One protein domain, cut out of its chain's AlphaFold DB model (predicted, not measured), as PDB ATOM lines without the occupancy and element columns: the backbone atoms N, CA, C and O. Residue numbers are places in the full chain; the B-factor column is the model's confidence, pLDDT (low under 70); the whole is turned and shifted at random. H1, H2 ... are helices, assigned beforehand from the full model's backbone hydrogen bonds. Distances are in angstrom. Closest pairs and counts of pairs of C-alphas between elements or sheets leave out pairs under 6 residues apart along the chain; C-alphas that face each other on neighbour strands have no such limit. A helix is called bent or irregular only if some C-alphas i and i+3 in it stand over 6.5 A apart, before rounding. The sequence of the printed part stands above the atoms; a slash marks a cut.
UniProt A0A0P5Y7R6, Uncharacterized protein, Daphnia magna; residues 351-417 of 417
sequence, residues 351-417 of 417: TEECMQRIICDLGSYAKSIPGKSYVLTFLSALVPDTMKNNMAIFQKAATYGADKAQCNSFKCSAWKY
ATOM      1  N   THR A 351     208.971 153.169 154.855       58.03
ATOM      2  CA  THR A 351     207.572 153.559 155.121       58.03
ATOM      3  C   THR A 351     207.448 154.543 156.288       58.03
ATOM      4  O   THR A 351     207.825 154.248 157.423       58.03
ATOM      5  N   GLU A 352     206.886 155.731 156.024       60.88
ATOM      6  CA  GLU A 352     206.711 156.808 157.022       60.88
ATOM      7  C   GLU A 352     205.911 156.360 158.261       60.88
ATOM      8  O   GLU A 352     206.156 156.835 159.372       60.88
ATOM      9  N   GLU A 353     204.983 155.416 158.090       64.38
ATOM     10  CA  GLU A 353     204.055 154.961 159.133       64.38
ATOM     11  C   GLU A 353     204.724 154.057 160.185       64.38
ATOM     12  O   GLU A 353     204.400 154.143 161.371       64.38
ATOM     13  N   CYS A 354     205.713 153.242 159.794       71.19
ATOM     14  CA  CYS A 354     206.431 152.392 160.747       71.19
ATOM     15  C   CYS A 354     207.492 153.169 161.540       71.19
ATOM     16  O   CYS A 354     207.745 152.885 162.716       71.19
ATOM     17  N   MET A 355     208.067 154.207 160.928       74.69
ATOM     18  CA  MET A 355     209.119 155.020 161.531       74.69
ATOM     19  C   MET A 355     208.663 155.655 162.853       74.69
ATOM     20  O   MET A 355     209.398 155.638 163.840       74.69
ATOM     21  N   GLN A 356     207.420 156.141 162.920       79.25
ATOM     22  CA  GLN A 356     206.860 156.767 164.124       79.25
ATOM     23  C   GLN A 356     206.775 155.807 165.318       79.25
ATOM     24  O   GLN A 356     207.024 156.217 166.454       79.25
ATOM     25  N   ARG A 357     206.492 154.521 165.072       80.19
ATOM     26  CA  ARG A 357     206.462 153.487 166.114       80.19
ATOM     27  C   ARG A 357     207.843 153.226 166.688       80.19
ATOM     28  O   ARG A 357     208.016 153.243 167.901       80.19
ATOM     29  N   ILE A 358     208.820 153.041 165.806       79.88
ATOM     30  CA  ILE A 358     210.211 152.773 166.179       79.88
ATOM     31  C   ILE A 358     210.773 153.945 166.977       79.88
ATOM     32  O   ILE A 358     211.405 153.754 168.011       79.88
ATOM     33  N   ILE A 359     210.482 155.169 166.544       82.50
ATOM     34  CA  ILE A 359     210.892 156.378 167.248       82.50
ATOM     35  C   ILE A 359     210.215 156.487 168.623       82.50
ATOM     36  O   ILE A 359     210.855 156.885 169.596       82.50
ATOM     37  N   CYS A 360     208.938 156.121 168.731       83.50
ATOM     38  CA  CYS A 360     208.218 156.101 170.002       83.50
ATOM     39  C   CYS A 360     208.808 155.064 170.976       83.50
ATOM     40  O   CYS A 360     209.063 155.388 172.139       83.50
ATOM     41  N   ASP A 361     209.109 153.856 170.491       81.94
ATOM     42  CA  ASP A 361     209.737 152.798 171.286       81.94
ATOM     43  C   ASP A 361     211.146 153.218 171.735       81.94
ATOM     44  O   ASP A 361     211.454 153.173 172.928       81.94
ATOM     45  N   LEU A 362     211.972 153.735 170.817       81.56
ATOM     46  CA  LEU A 362     213.295 154.297 171.117       81.56
ATOM     47  C   LEU A 362     213.231 155.421 172.156       81.56
ATOM     48  O   LEU A 362     214.067 155.479 173.059       81.56
ATOM     49  N   GLY A 363     212.235 156.301 172.058       84.62
ATOM     50  CA  GLY A 363     212.007 157.343 173.051       84.62
ATOM     51  C   GLY A 363     211.707 156.751 174.427       84.62
ATOM     52  O   GLY A 363     212.291 157.185 175.414       84.62
ATOM     53  N   SER A 364     210.887 155.700 174.509       81.50
ATOM     54  CA  SER A 364     210.604 155.012 175.776       81.50
ATOM     55  C   SER A 364     211.869 154.419 176.411       81.50
ATOM     56  O   SER A 364     212.101 154.596 177.610       81.50
ATOM     57  N   TYR A 365     212.750 153.814 175.606       77.81
ATOM     58  CA  TYR A 365     214.059 153.338 176.072       77.81
ATOM     59  C   TYR A 365     214.969 154.478 176.542       77.81
ATOM     60  O   TYR A 365     215.686 154.329 177.530       77.81
ATOM     61  N   ALA A 366     214.910 155.643 175.895       78.31
ATOM     62  CA  ALA A 366     215.706 156.805 176.279       78.31
ATOM     63  C   ALA A 366     215.306 157.412 177.641       78.31
ATOM     64  O   ALA A 366     216.063 158.207 178.206       78.31
ATOM     65  N   LYS A 367     214.158 157.024 178.221       80.56
ATOM     66  CA  LYS A 367     213.714 157.497 179.544       80.56
ATOM     67  C   LYS A 367     214.707 157.176 180.659       80.56
ATOM     68  O   LYS A 367     214.828 157.986 181.585       80.56
ATOM     69  N   SER A 368     215.370 156.020 180.585       75.50
ATOM     70  CA  SER A 368     216.270 155.493 181.621       75.50
ATOM     71  C   SER A 368     217.705 156.027 181.531       75.50
ATOM     72  O   SER A 368     218.523 155.713 182.392       75.50
ATOM     73  N   ILE A 369     218.021 156.853 180.526       77.00
ATOM     74  CA  ILE A 369     219.378 157.358 180.303       77.00
ATOM     75  C   ILE A 369     219.654 158.588 181.195       77.00
ATOM     76  O   ILE A 369     218.901 159.571 181.145       77.00
ATOM     77  N   PRO A 370     220.745 158.595 181.988       66.69
ATOM     78  CA  PRO A 370     221.171 159.775 182.736       66.69
ATOM     79  C   PRO A 370     221.644 160.885 181.781       66.69
ATOM     80  O   PRO A 370     222.345 160.629 180.806       66.69
ATOM     81  N   GLY A 371     221.251 162.137 182.039       71.75
ATOM     82  CA  GLY A 371     221.598 163.277 181.175       71.75
ATOM     83  C   GLY A 371     220.697 163.466 179.944       71.75
ATOM     84  O   GLY A 371     221.011 164.282 179.075       71.75
ATOM     85  N   LYS A 372     219.548 162.778 179.878       74.38
ATOM     86  CA  LYS A 372     218.595 162.845 178.754       74.38
ATOM     87  C   LYS A 372     218.193 164.257 178.321       74.38
ATOM     88  O   LYS A 372     218.010 164.473 177.133       74.38
ATOM     89  N   SER A 373     218.104 165.233 179.228       72.06
ATOM     90  CA  SER A 373     217.762 166.618 178.860       72.06
ATOM     91  C   SER A 373     218.809 167.260 177.946       72.06
ATOM     92  O   SER A 373     218.442 167.948 176.995       72.06
ATOM     93  N   TYR A 374     220.099 166.993 178.170       69.56
ATOM     94  CA  TYR A 374     221.173 167.490 177.304       69.56
ATOM     95  C   TYR A 374     221.153 166.791 175.947       69.56
ATOM     96  O   TYR A 374     221.231 167.446 174.912       69.56
ATOM     97  N   VAL A 375     220.959 165.470 175.955       69.62
ATOM     98  CA  VAL A 375     220.881 164.656 174.736       69.62
ATOM     99  C   VAL A 375     219.669 165.052 173.886       69.62
ATOM    100  O   VAL A 375     219.808 165.241 172.683       69.62
ATOM    101  N   LEU A 376     218.500 165.264 174.500       77.44
ATOM    102  CA  LEU A 376     217.278 165.719 173.827       77.44
ATOM    103  C   LEU A 376     217.420 167.136 173.266       77.44
ATOM    104  O   LEU A 376     216.998 167.385 172.140       77.44
ATOM    105  N   THR A 377     218.041 168.048 174.022       73.81
ATOM    106  CA  THR A 377     218.285 169.425 173.564       73.81
ATOM    107  C   THR A 377     219.229 169.433 172.367       73.81
ATOM    108  O   THR A 377     218.938 170.066 171.354       73.81
ATOM    109  N   PHE A 378     220.318 168.669 172.438       71.94
ATOM    110  CA  PHE A 378     221.261 168.537 171.337       71.94
ATOM    111  C   PHE A 378     220.607 167.890 170.110       71.94
ATOM    112  O   PHE A 378     220.650 168.460 169.024       71.94
ATOM    113  N   LEU A 379     219.906 166.765 170.281       70.31
ATOM    114  CA  LEU A 379     219.166 166.109 169.199       70.31
ATOM    115  C   LEU A 379     218.166 167.061 168.534       70.31
ATOM    116  O   LEU A 379     218.103 167.114 167.312       70.31
ATOM    117  N   SER A 380     217.444 167.877 169.306       68.25
ATOM    118  CA  SER A 380     216.475 168.829 168.747       68.25
ATOM    119  C   SER A 380     217.113 169.918 167.875       68.25
ATOM    120  O   SER A 380     216.463 170.426 166.966       68.25
ATOM    121  N   ALA A 381     218.387 170.245 168.118       70.06
ATOM    122  CA  ALA A 381     219.145 171.215 167.333       70.06
ATOM    123  C   ALA A 381     219.758 170.613 166.057       70.06
ATOM    124  O   ALA A 381     220.065 171.350 165.123       70.06
ATOM    125  N   LEU A 382     219.949 169.289 166.015       63.19
ATOM    126  CA  LEU A 382     220.529 168.584 164.869       63.19
ATOM    127  C   LEU A 382     219.480 168.014 163.914       63.19
ATOM    128  O   LEU A 382     219.785 167.794 162.742       63.19
ATOM    129  N   VAL A 383     218.272 167.731 164.404       67.00
ATOM    130  CA  VAL A 383     217.227 167.117 163.585       67.00
ATOM    131  C   VAL A 383     216.740 168.113 162.517       67.00
ATOM    132  O   VAL A 383     216.318 169.221 162.861       67.00
ATOM    133  N   PRO A 384     216.763 167.738 161.222       62.78
ATOM    134  CA  PRO A 384     216.279 168.592 160.145       62.78
ATOM    135  C   PRO A 384     214.773 168.851 160.255       62.78
ATOM    136  O   PRO A 384     214.016 168.044 160.800       62.78
ATOM    137  N   ASP A 385     214.319 169.971 159.684       65.69
ATOM    138  CA  ASP A 385     212.927 170.433 159.788       65.69
ATOM    139  C   ASP A 385     211.894 169.383 159.338       65.69
ATOM    140  O   ASP A 385     210.787 169.333 159.878       65.69
ATOM    141  N   THR A 386     212.273 168.507 158.403       65.69
ATOM    142  CA  THR A 386     211.459 167.398 157.880       65.69
ATOM    143  C   THR A 386     211.114 166.334 158.924       65.69
ATOM    144  O   THR A 386     210.143 165.608 158.745       65.69
ATOM    145  N   MET A 387     211.859 166.247 160.030       64.06
ATOM    146  CA  MET A 387     211.695 165.228 161.074       64.06
ATOM    147  C   MET A 387     211.264 165.805 162.432       64.06
ATOM    148  O   MET A 387     211.287 165.104 163.444       64.06
ATOM    149  N   LYS A 388     210.808 167.063 162.489       75.69
ATOM    150  CA  LYS A 388     210.363 167.695 163.747       75.69
ATOM    151  C   LYS A 388     209.208 166.967 164.432       75.69
ATOM    152  O   LYS A 388     209.239 166.809 165.650       75.69
ATOM    153  N   ASN A 389     208.221 166.487 163.674       81.50
ATOM    154  CA  ASN A 389     207.100 165.722 164.240       81.50
ATOM    155  C   ASN A 389     207.576 164.414 164.880       81.50
ATOM    156  O   ASN A 389     207.181 164.073 165.992       81.50
ATOM    157  N   ASN A 390     208.486 163.726 164.199       80.25
ATOM    158  CA  ASN A 390     209.117 162.499 164.661       80.25
ATOM    159  C   ASN A 390     209.934 162.738 165.942       80.25
ATOM    160  O   ASN A 390     209.798 162.004 166.920       80.25
ATOM    161  N   MET A 391     210.698 163.831 165.993       79.06
ATOM    162  CA  MET A 391     211.442 164.231 167.188       79.06
ATOM    163  C   MET A 391     210.526 164.613 168.357       79.06
ATOM    164  O   MET A 391     210.838 164.304 169.504       79.06
ATOM    165  N   ALA A 392     209.374 165.232 168.097       81.69
ATOM    166  CA  ALA A 392     208.404 165.539 169.145       81.69
ATOM    167  C   ALA A 392     207.821 164.261 169.778       81.69
ATOM    168  O   ALA A 392     207.679 164.187 171.001       81.69
ATOM    169  N   ILE A 393     207.543 163.232 168.966       82.44
ATOM    170  CA  ILE A 393     207.108 161.908 169.444       82.44
ATOM    171  C   ILE A 393     208.207 161.272 170.306       82.44
ATOM    172  O   ILE A 393     207.935 160.855 171.433       82.44
ATOM    173  N   PHE A 394     209.453 161.277 169.824       84.19
ATOM    174  CA  PHE A 394     210.616 160.784 170.566       84.19
ATOM    175  C   PHE A 394     210.779 161.487 171.916       84.19
ATOM    176  O   PHE A 394     210.887 160.843 172.956       84.19
ATOM    177  N   GLN A 395     210.777 162.821 171.910       83.56
ATOM    178  CA  GLN A 395     210.994 163.637 173.097       83.56
ATOM    179  C   GLN A 395     209.897 163.411 174.132       83.56
ATOM    180  O   GLN A 395     210.189 163.288 175.320       83.56
ATOM    181  N   LYS A 396     208.639 163.302 173.695       85.12
ATOM    182  CA  LYS A 396     207.512 162.982 174.572       85.12
ATOM    183  C   LYS A 396     207.667 161.592 175.197       85.12
ATOM    184  O   LYS A 396     207.507 161.446 176.407       85.12
ATOM    185  N   ALA A 397     208.053 160.593 174.406       83.06
ATOM    186  CA  ALA A 397     208.305 159.242 174.899       83.06
ATOM    187  C   ALA A 397     209.521 159.175 175.852       83.06
ATOM    188  O   ALA A 397     209.456 158.495 176.873       83.06
ATOM    189  N   ALA A 398     210.583 159.945 175.604       82.69
ATOM    190  CA  ALA A 398     211.785 160.003 176.449       82.69
ATOM    191  C   ALA A 398     211.596 160.772 177.765       82.69
ATOM    192  O   ALA A 398     212.258 160.497 178.776       82.69
ATOM    193  N   THR A 399     210.690 161.746 177.778       81.06
ATOM    194  CA  THR A 399     210.397 162.554 178.967       81.06
ATOM    195  C   THR A 399     209.419 161.846 179.892       81.06
ATOM    196  O   THR A 399     209.730 161.657 181.069       81.06
ATOM    197  N   TYR A 400     208.287 161.385 179.361       78.81
ATOM    198  CA  TYR A 400     207.200 160.820 180.163       78.81
ATOM    199  C   TYR A 400     207.241 159.283 180.240       78.81
ATOM    200  O   TYR A 400     206.754 158.690 181.206       78.81
ATOM    201  N   GLY A 401     207.942 158.621 179.315       70.06
ATOM    202  CA  GLY A 401     207.799 157.186 179.072       70.06
ATOM    203  C   GLY A 401     206.567 156.934 178.231       70.06
ATOM    204  O   GLY A 401     205.495 157.445 178.542       70.06
ATOM    205  N   ALA A 402     206.716 156.174 177.155       68.31
ATOM    206  CA  ALA A 402     205.558 155.795 176.373       68.31
ATOM    207  C   ALA A 402     204.903 154.557 176.988       68.31
ATOM    208  O   ALA A 402     205.565 153.533 177.183       68.31
ATOM    209  N   ASP A 403     203.596 154.636 177.244       66.06
ATOM    210  CA  ASP A 403     202.798 153.430 177.424       66.06
ATOM    211  C   ASP A 403     202.870 152.616 176.136       66.06
ATOM    212  O   ASP A 403     202.701 153.151 175.037       66.06
ATOM    213  N   LYS A 404     203.070 151.302 176.259       61.56
ATOM    214  CA  LYS A 404     203.139 150.373 175.118       61.56
ATOM    215  C   LYS A 404     201.926 150.541 174.185       61.56
ATOM    216  O   LYS A 404     202.052 150.416 172.974       61.56
ATOM    217  N   ALA A 405     200.766 150.915 174.733       59.72
ATOM    218  CA  ALA A 405     199.550 151.237 173.986       59.72
ATOM    219  C   ALA A 405     199.657 152.505 173.108       59.72
ATOM    220  O   ALA A 405     199.097 152.521 172.014       59.72
ATOM    221  N   GLN A 406     200.391 153.541 173.537       70.44
ATOM    222  CA  GLN A 406     200.593 154.766 172.750       70.44
ATOM    223  C   GLN A 406     201.495 154.514 171.540       70.44
ATOM    224  O   GLN A 406     201.147 154.937 170.441       70.44
ATOM    225  N   CYS A 407     202.596 153.772 171.691       72.81
ATOM    226  CA  CYS A 407     203.451 153.434 170.544       72.81
ATOM    227  C   CYS A 407     202.810 152.385 169.619       72.81
ATOM    228  O   CYS A 407     202.984 152.436 168.405       72.81
ATOM    229  N   ASN A 408     201.987 151.478 170.159       69.62
ATOM    230  CA  ASN A 408     201.246 150.499 169.356       69.62
ATOM    231  C   ASN A 408     200.117 151.116 168.513       69.62
ATOM    232  O   ASN A 408     199.588 150.432 167.639       69.62
ATOM    233  N   SER A 409     199.749 152.381 168.759       73.00
ATOM    234  CA  SER A 409     198.758 153.101 167.948       73.00
ATOM    235  C   SER A 409     199.256 153.413 166.530       73.00
ATOM    236  O   SER A 409     198.448 153.581 165.616       73.00
ATOM    237  N   PHE A 410     200.577 153.423 166.323       77.44
ATOM    238  CA  PHE A 410     201.188 153.567 165.009       77.44
ATOM    239  C   PHE A 410     201.111 152.235 164.244       77.44
ATOM    240  O   PHE A 410     201.562 151.184 164.725       77.44
ATOM    241  N   LYS A 411     200.509 152.274 163.049       62.56
ATOM    242  CA  LYS A 411     200.342 151.107 162.177       62.56
ATOM    243  C   LYS A 411     201.709 150.680 161.641       62.56
ATOM    244  O   LYS A 411     202.277 151.345 160.789       62.56
ATOM    245  N   CYS A 412     202.228 149.558 162.130       68.62
ATOM    246  CA  CYS A 412     203.349 148.872 161.497       68.62
ATOM    247  C   CYS A 412     203.019 147.380 161.408       68.62
ATOM    248  O   CYS A 412     202.533 146.789 162.378       68.62
ATOM    249  N   SER A 413     203.221 146.782 160.231       53.50
ATOM    250  CA  SER A 413     203.109 145.336 160.043       53.50
ATOM    251  C   SER A 413     204.158 144.636 160.902       53.50
ATOM    252  O   SER A 413     205.323 145.026 160.901       53.50
ATOM    253  N   ALA A 414     203.728 143.639 161.675       46.09
ATOM    254  CA  ALA A 414     204.562 142.950 162.649       46.09
ATOM    255  C   ALA A 414     205.833 142.354 162.019       46.09
ATOM    256  O   ALA A 414     205.787 141.767 160.937       46.09
ATOM    257  N   TRP A 415     206.946 142.486 162.740       44.31
ATOM    258  CA  TRP A 415     208.234 141.878 162.427       44.31
ATOM    259  C   TRP A 415     208.073 140.356 162.332       44.31
ATOM    260  O   TRP A 415     207.702 139.711 163.314       44.31
ATOM    261  N   LYS A 416     208.341 139.782 161.156       34.22
ATOM    262  CA  LYS A 416     208.689 138.362 161.052       34.22
ATOM    263  C   LYS A 416     210.180 138.269 161.362       34.22
ATOM    264  O   LYS A 416     210.979 138.784 160.585       34.22
ATOM    265  N   TYR A 417     210.502 137.729 162.534       36.94
ATOM    266  CA  TYR A 417     211.869 137.370 162.912       36.94
ATOM    267  C   TYR A 417     212.296 136.082 162.224       36.94
ATOM    268  O   TYR A 417     211.414 135.204 162.073       36.94
TER     269      TYR A 417
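This is residues 351 to 417 of the 417 residues of an uncharacterized protein of Daphnia magna (UniProt A0A0P5Y7R6). Three helices form a small, open packing: H3 is in the middle and touches both others, H1 on one side running the same way and H2 on the other folded against it as a helical hairpin. The short H4 packs on H1, and from it a stretch with no named element, residues 408 to 417, runs on to the chain's last residue. The printed part has 67 residues with four named helices, in the order H1, H2, H3, H4, and no named strand; the class is all helix. It is compact, with a radius of gyration of the C-alphas of 12.1 A, and the C-alphas span 35 by 26 by 20 A.

Find C-alpha 352 at (206.711, 156.808, 157.022); from there H1 runs through residues 352 to 366, 21.3 A. It is neither bent nor irregular, but only just: C-alphas 353 and 356 are 6.0 A apart. Next comes H2, residues 372 to 382, 15.1 A, beginning at C-alpha 372, (218.595, 162.845, 178.754). H3, residues 385 to 400, is the longest helix, 23.2 A; it is irregular, with C-alphas 386 and 389 7.9 A apart, and has a kink of 29 degrees near residue 392. Look last for H4, residues 404 to 407, which ends at C-alpha 407, (203.451, 153.434, 170.544).

Start at H1, which touches H3 at a steep tilt of 37 degrees, only just past shallow, the same way. Their closest C-alphas are those of Gly 363 and Ala 398, 4.3 A apart. H1 also touches H4, with residues 356 to 361 alone; the closest C-alphas, of Arg 357 and Cys 407, are 5.4 A apart. H1 and H2 are close but not clearly touching, the closest C-alphas being those of Ala 366 and Lys 372 at 7.1 A. H2 and H3 form a helical hairpin: they touch at a shallow tilt of 5 degrees, opposite ways, with the C-alphas of Leu 376 and Gln 395 closest at 6.7 A. H4 is apart from H2 and from H3. In the backbone, every O i to N i+4 pair is within hydrogen-bond range in H2, against 9 of 11 in H1 and 10 of 12 in H3; H4 is too short for such a pair, and its 1 O i to N i+3 pair is not within range.

The two C-alphas farthest apart are those of Tyr 374 and Lys 416, 35.6 A. The printed part has no cut, and the three links between the helices are tight. The mean pLDDT of the printed part is 71.5; look for low confidence in 25 residues under 70, among them 382 to 387 and 411 to 417.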